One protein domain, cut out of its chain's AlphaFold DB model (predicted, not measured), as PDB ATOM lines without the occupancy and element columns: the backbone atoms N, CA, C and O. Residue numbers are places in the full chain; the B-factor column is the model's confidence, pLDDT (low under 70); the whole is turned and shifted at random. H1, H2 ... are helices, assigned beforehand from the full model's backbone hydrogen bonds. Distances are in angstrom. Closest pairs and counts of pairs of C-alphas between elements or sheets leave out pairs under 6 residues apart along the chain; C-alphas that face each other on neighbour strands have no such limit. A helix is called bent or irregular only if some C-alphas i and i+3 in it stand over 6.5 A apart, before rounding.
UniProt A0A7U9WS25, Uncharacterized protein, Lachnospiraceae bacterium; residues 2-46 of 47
ATOM      1  N   SER A   2     -15.527 -59.755   6.461       69.75
ATOM      2  CA  SER A   2     -16.340 -58.813   5.656       69.75
ATOM      3  C   SER A   2     -17.620 -58.332   6.357       69.75
ATOM      4  O   SER A   2     -17.860 -57.132   6.399       69.75
ATOM      5  N   GLY A   3     -18.373 -59.236   6.994       86.38
ATOM      6  CA  GLY A   3     -19.682 -58.899   7.577       86.38
ATOM      7  C   GLY A   3     -19.642 -57.865   8.707       86.38
ATOM      8  O   GLY A   3     -20.533 -57.035   8.809       86.38
ATOM      9  N   PHE A   4     -18.577 -57.845   9.516       84.69
ATOM     10  CA  PHE A   4     -18.413 -56.808  10.542       84.69
ATOM     11  C   PHE A   4     -18.203 -55.421   9.923       84.69
ATOM     12  O   PHE A   4     -18.708 -54.429  10.435       84.69
ATOM     13  N   ARG A   5     -17.478 -55.346   8.801       85.69
ATOM     14  CA  ARG A   5     -17.190 -54.075   8.134       85.69
ATOM     15  C   ARG A   5     -18.408 -53.523   7.400       85.69
ATOM     16  O   ARG A   5     -18.604 -52.315   7.388       85.69
ATOM     17  N   GLU A   6     -19.216 -54.402   6.820       92.69
ATOM     18  CA  GLU A   6     -20.514 -54.054   6.232       92.69
ATOM     19  C   GLU A   6     -21.481 -53.551   7.308       92.69
ATOM     20  O   GLU A   6     -21.976 -52.434   7.192       92.69
ATOM     21  N   PHE A   7     -21.634 -54.294   8.410       92.25
ATOM     22  CA  PHE A   7     -22.444 -53.878   9.558       92.25
ATOM     23  C   PHE A   7     -21.998 -52.527  10.132       92.25
ATOM     24  O   PHE A   7     -22.819 -51.641  10.350       92.25
ATOM     25  N   LEU A   8     -20.692 -52.332  10.336       90.56
ATOM     26  CA  LEU A   8     -20.166 -51.068  10.845       90.56
ATOM     27  C   LEU A   8     -20.474 -49.908   9.888       90.56
ATOM     28  O   LEU A   8     -20.909 -48.854  10.333       90.56
ATOM     29  N   ASN A   9     -20.306 -50.103   8.579       92.62
ATOM     30  CA  ASN A   9     -20.623 -49.071   7.587       92.62
ATOM     31  C   ASN A   9     -22.116 -48.707   7.554       92.62
ATOM     32  O   ASN A   9     -22.443 -47.550   7.289       92.62
ATOM     33  N   GLU A  10     -23.004 -49.670   7.818       95.31
ATOM     34  CA  GLU A  10     -24.444 -49.429   7.957       95.31
ATOM     35  C   GLU A  10     -24.759 -48.612   9.215       95.31
ATOM     36  O   GLU A  10     -25.515 -47.648   9.139       95.31
ATOM     37  N   GLN A  11     -24.144 -48.940  10.357       93.25
ATOM     38  CA  GLN A  11     -24.343 -48.189  11.604       93.25
ATOM     39  C   GLN A  11     -23.753 -46.772  11.535       93.25
ATOM     40  O   GLN A  11     -24.323 -45.839  12.087       93.25
ATOM     41  N   LEU A  12     -22.657 -46.576  10.794       94.12
ATOM     42  CA  LEU A  12     -22.049 -45.258  10.568       94.12
ATOM     43  C   LEU A  12     -22.900 -44.306   9.708       94.12
ATOM     44  O   LEU A  12     -22.519 -43.145   9.556       94.12
ATOM     45  N   GLN A  13     -24.020 -44.771   9.137       95.19
ATOM     46  CA  GLN A  13     -25.003 -43.887   8.500       95.19
ATOM     47  C   GLN A  13     -25.834 -43.099   9.523       95.19
ATOM     48  O   GLN A  13     -26.439 -42.096   9.154       95.19
ATOM     49  N   ASP A  14     -25.886 -43.544  10.782       96.50
ATOM     50  CA  ASP A  14     -26.534 -42.808  11.864       96.50
ATOM     51  C   ASP A  14     -25.576 -41.754  12.440       96.50
ATOM     52  O   ASP A  14     -24.468 -42.070  12.877       96.50
ATOM     53  N   ASP A  15     -25.999 -40.488  12.427       94.31
ATOM     54  CA  ASP A  15     -25.150 -39.354  12.813       94.31
ATOM     55  C   ASP A  15     -24.771 -39.370  14.303       94.31
ATOM     56  O   ASP A  15     -23.658 -38.973  14.663       94.31
ATOM     57  N   GLU A  16     -25.665 -39.842  15.179       94.00
ATOM     58  CA  GLU A  16     -25.382 -39.942  16.614       94.00
ATOM     59  C   GLU A  16     -24.380 -41.069  16.869       94.00
ATOM     60  O   GLU A  16     -23.355 -40.855  17.519       94.00
ATOM     61  N   PHE A  17     -24.610 -42.244  16.281       93.25
ATOM     62  CA  PHE A  17     -23.690 -43.370  16.366       93.25
ATOM     63  C   PHE A  17     -22.314 -43.013  15.808       93.25
ATOM     64  O   PHE A  17     -21.295 -43.288  16.440       93.25
ATOM     65  N   ARG A  18     -22.262 -42.349  14.651       94.25
ATOM     66  CA  ARG A  18     -21.010 -41.910  14.037       94.25
ATOM     67  C   ARG A  18     -20.235 -40.961  14.944       94.25
ATOM     68  O   ARG A  18     -19.024 -41.111  15.079       94.25
ATOM     69  N   LYS A  19     -20.911 -40.008  15.583       93.00
ATOM     70  CA  LYS A  19     -20.269 -39.049  16.488       93.00
ATOM     71  C   LYS A  19     -19.688 -39.730  17.727       93.00
ATOM     72  O   LYS A  19     -18.577 -39.401  18.137       93.00
ATOM     73  N   GLN A  20     -20.407 -40.699  18.291       90.81
ATOM     74  CA  GLN A  20     -19.919 -41.527  19.399       90.81
ATOM     75  C   GLN A  20     -18.735 -42.397  18.952       90.81
ATOM     76  O   GLN A  20     -17.712 -42.459  19.630       90.81
ATOM     77  N   TRP A  21     -18.835 -43.011  17.770       90.19
ATOM     78  CA  TRP A  21     -17.777 -43.830  17.181       90.19
ATOM     79  C   TRP A  21     -16.491 -43.032  16.957       90.19
ATOM     80  O   TRP A  21     -15.416 -43.486  17.347       90.19
ATOM     81  N   GLU A  22     -16.598 -41.828  16.387       89.06
ATOM     82  CA  GLU A  22     -15.483 -40.895  16.188       89.06
ATOM     83  C   GLU A  22     -14.884 -40.418  17.525       89.06
ATOM     84  O   GLU A  22     -13.664 -40.301  17.626       89.06
ATOM     85  N   MET A  23     -15.699 -40.212  18.568       90.19
ATOM     86  CA  MET A  23     -15.207 -39.894  19.919       90.19
ATOM     87  C   MET A  23     -14.365 -41.024  20.527       90.19
ATOM     88  O   MET A  23     -13.363 -40.748  21.184       90.19
ATOM     89  N   ILE A  24     -14.751 -42.278  20.290       87.12
ATOM     90  CA  ILE A  24     -14.107 -43.461  20.881       87.12
ATOM     91  C   ILE A  24     -12.880 -43.916  20.067       87.12
ATOM     92  O   ILE A  24     -12.027 -44.629  20.597       87.12
ATOM     93  N   GLN A  25     -12.715 -43.466  18.811       85.25
ATOM     94  CA  GLN A  25     -11.544 -43.823  17.988       85.25
ATOM     95  C   GLN A  25     -10.217 -43.525  18.694       85.25
ATOM     96  O   GLN A  25      -9.312 -44.346  18.636       85.25
ATOM     97  N   LEU A  26     -10.108 -42.396  19.404       79.69
ATOM     98  CA  LEU A  26      -8.869 -42.018  20.091       79.69
ATOM     99  C   LEU A  26      -8.527 -42.963  21.255       79.69
ATOM    100  O   LEU A  26      -7.357 -43.255  21.491       79.69
ATOM    101  N   GLU A  27      -9.537 -43.463  21.965       80.06
ATOM    102  CA  GLU A  27      -9.366 -44.440  23.044       80.06
ATOM    103  C   GLU A  27      -9.013 -45.821  22.480       80.06
ATOM    104  O   GLU A  27      -8.112 -46.487  22.991       80.06
ATOM    105  N   MET A  28      -9.655 -46.226  21.378       80.50
ATOM    106  CA  MET A  28      -9.318 -47.455  20.654       80.50
ATOM    107  C   MET A  28      -7.894 -47.416  20.093       80.50
ATOM    108  O   MET A  28      -7.154 -48.383  20.254       80.50
ATOM    109  N   ASP A  29      -7.489 -46.299  19.489       78.56
ATOM    110  CA  ASP A  29      -6.137 -46.101  18.968       78.56
ATOM    111  C   ASP A  29      -5.101 -46.140  20.093       78.56
ATOM    112  O   ASP A  29      -4.045 -46.743  19.926       78.56
ATOM    113  N   LEU A  30      -5.405 -45.565  21.263       77.38
ATOM    114  CA  LEU A  30      -4.544 -45.648  22.444       77.38
ATOM    115  C   LEU A  30      -4.382 -47.102  22.917       77.38
ATOM    116  O   LEU A  30      -3.266 -47.531  23.195       77.38
ATOM    117  N   ILE A  31      -5.473 -47.871  22.966       75.00
ATOM    118  CA  ILE A  31      -5.464 -49.287  23.365       75.00
ATOM    119  C   ILE A  31      -4.699 -50.145  22.347       75.00
ATOM    120  O   ILE A  31      -3.918 -51.008  22.739       75.00
ATOM    121  N   CYS A  32      -4.872 -49.898  21.046       69.12
ATOM    122  CA  CYS A  32      -4.158 -50.618  19.991       69.12
ATOM    123  C   CYS A  32      -2.685 -50.197  19.855       69.12
ATOM    124  O   CYS A  32      -1.865 -50.996  19.400       69.12
ATOM    125  N   ALA A  33      -2.342 -48.963  20.233       73.88
ATOM    126  CA  ALA A  33      -0.972 -48.457  20.231       73.88
ATOM    127  C   ALA A  33      -0.152 -48.946  21.431       73.88
ATOM    128  O   ALA A  33       1.078 -48.915  21.366       73.88
ATOM    129  N   VAL A  34      -0.797 -49.396  22.512       67.25
ATOM    130  CA  VAL A  34      -0.118 -50.025  23.647       67.25
ATOM    131  C   VAL A  34       0.133 -51.504  23.305       67.25
ATOM    132  O   VAL A  34      -0.808 -52.290  23.253       67.25
ATOM    133  N   PRO A  35       1.392 -51.928  23.077       60.72
ATOM    134  CA  PRO A  35       1.714 -53.324  22.764       60.72
ATOM    135  C   PRO A  35       1.538 -54.263  23.969       60.72
ATOM    136  O   PRO A  35       1.542 -55.482  23.808       60.72
ATOM    137  N   ASP A  36       1.392 -53.698  25.170       60.22
ATOM    138  CA  ASP A  36       1.202 -54.420  26.424       60.22
ATOM    139  C   ASP A  36      -0.294 -54.580  26.739       60.22
ATOM    140  O   ASP A  36      -0.929 -53.766  27.411       60.22
ATOM    141  N   THR A  37      -0.865 -55.689  26.271       60.66
ATOM    142  CA  THR A  37      -2.248 -56.123  26.550       60.66
ATOM    143  C   THR A  37      -2.505 -56.453  28.027       60.66
ATOM    144  O   THR A  37      -3.633 -56.753  28.409       60.66
ATOM    145  N   SER A  38      -1.469 -56.407  28.866       59.94
ATOM    146  CA  SER A  38      -1.526 -56.597  30.318       59.94
ATOM    147  C   SER A  38      -2.361 -55.518  31.023       59.94
ATOM    148  O   SER A  38      -3.037 -55.829  31.996       59.94
ATOM    149  N   LEU A  39      -2.427 -54.291  30.486       56.94
ATOM    150  CA  LEU A  39      -3.336 -53.243  30.981       56.94
ATOM    151  C   LEU A  39      -4.813 -53.513  30.647       56.94
ATOM    152  O   LEU A  39      -5.690 -53.057  31.372       56.94
ATOM    153  N   LEU A  40      -5.100 -54.250  29.568       57.94
ATOM    154  CA  LEU A  40      -6.469 -54.572  29.144       57.94
ATOM    155  C   LEU A  40      -7.108 -55.639  30.052       57.94
ATOM    156  O   LEU A  40      -8.307 -55.590  30.312       57.94
ATOM    157  N   GLN A  41      -6.303 -56.570  30.578       54.19
ATOM    158  CA  GLN A  41      -6.755 -57.597  31.526       54.19
ATOM    159  C   GLN A  41      -7.298 -57.002  32.834       54.19
ATOM    160  O   GLN A  41      -8.280 -57.509  33.375       54.19
ATOM    161  N   ASP A  42      -6.718 -55.901  33.314       55.44
ATOM    162  CA  ASP A  42      -7.185 -55.228  34.533       55.44
ATOM    163  C   ASP A  42      -8.538 -54.512  34.339       55.44
ATOM    164  O   ASP A  42      -9.267 -54.309  35.313       55.44
ATOM    165  N   PHE A  43      -8.907 -54.160  33.099       54.50
ATOM    166  CA  PHE A  43     -10.232 -53.615  32.765       54.50
ATOM    167  C   PHE A  43     -11.322 -54.697  32.699       54.50
ATOM    168  O   PHE A  43     -12.453 -54.425  33.088       54.50
ATOM    169  N   ASP A  44     -10.980 -55.911  32.261       54.47
ATOM    170  CA  ASP A  44     -11.903 -57.057  32.148       54.47
ATOM    171  C   ASP A  44     -12.188 -57.709  33.524       54.47
ATOM    172  O   ASP A  44     -13.241 -58.280  33.771       54.47
ATOM    173  N   THR A  45     -11.280 -57.545  34.496       43.44
ATOM    174  CA  THR A  45     -11.359 -58.196  35.824       43.44
ATOM    175  C   THR A  45     -12.323 -57.502  36.815       43.44
ATOM    176  O   THR A  45     -12.337 -57.816  38.006       43.44
ATOM    177  N   LYS A  46     -13.144 -56.546  36.363       48.16
ATOM    178  CA  LYS A  46     -14.167 -55.863  37.187       48.16
ATOM    179  C   LYS A  46     -15.613 -56.138  36.736       48.16
ATOM    180  O   LYS A  46     -16.454 -55.248  36.866       48.16
TER     181      LYS A  46
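AT A GLANCE: This is residues 2 to 46 of the 47 residues of an uncharacterized protein of Lachnospiraceae bacterium (UniProt A0A7U9WS25). Look for an open, bent chain of helices with no packed core: the long bent helix H2 makes the span, H1 turns off at a corner at one end of it, and the short H3 turns off beyond the other end. H1 and H3 stay apart, and no helix touches another. The printed part has 45 residues with three named helices, H1, H2 and H3 in that order, and no named strand; the class is all helix. It is loose, with a radius of gyration of the C-alphas of 13.5 A, and spans 34 by 23 by 22 A.

HOW THE PARTS SIT: Begin with H2, residues 15 to 33, assigned as one helix by its hydrogen bonds but bent: C-alphas 23 and 26 are 6.7 A apart. Its arms, H2a at residues 15 to 23 and H2b at residues 26 to 33, stand at a steep tilt of 45 degrees. H1, residues 2 to 11, is close to H2a but not clearly touching; their closest C-alphas, of Gln 11 and Phe 17, are 6.8 A apart. The two run opposite ways at a steep tilt of 64 degrees. H3, residues 38 to 44, is close to H2b but not clearly touching, with the closest C-alphas, of Ile 31 and Leu 40, 7.9 A apart. These run opposite ways at a steep tilt of 46 degrees. H1 is apart from H2b and H3, and H2a is apart from H3. In H1, H2a and H2b every O i to N i+4 pair is within hydrogen-bond range; in H3 1 of 3 is, beside 2 of 4 O i to N i+3 pairs.

IN THESE COORDINATES: Find C-alpha 15 at (-25.150, -39.354, 12.813), where H2a begins its 12.2 A; H2b, 10.2 A long, ends at C-alpha 33. H1 starts at C-alpha 2, (-16.340, -58.813, 5.656), and runs 14.6 A. H3 runs 10.5 A to C-alpha 44 at (-11.903, -57.057, 32.148).

THE WHOLE: The two C-alphas farthest apart, of Gln 13 and Ser 38, are 34.5 A apart. The printed part has no cut, and both links are tight. In this model, pLDDT is under 70 at residues 2, 32 and 34 to 46.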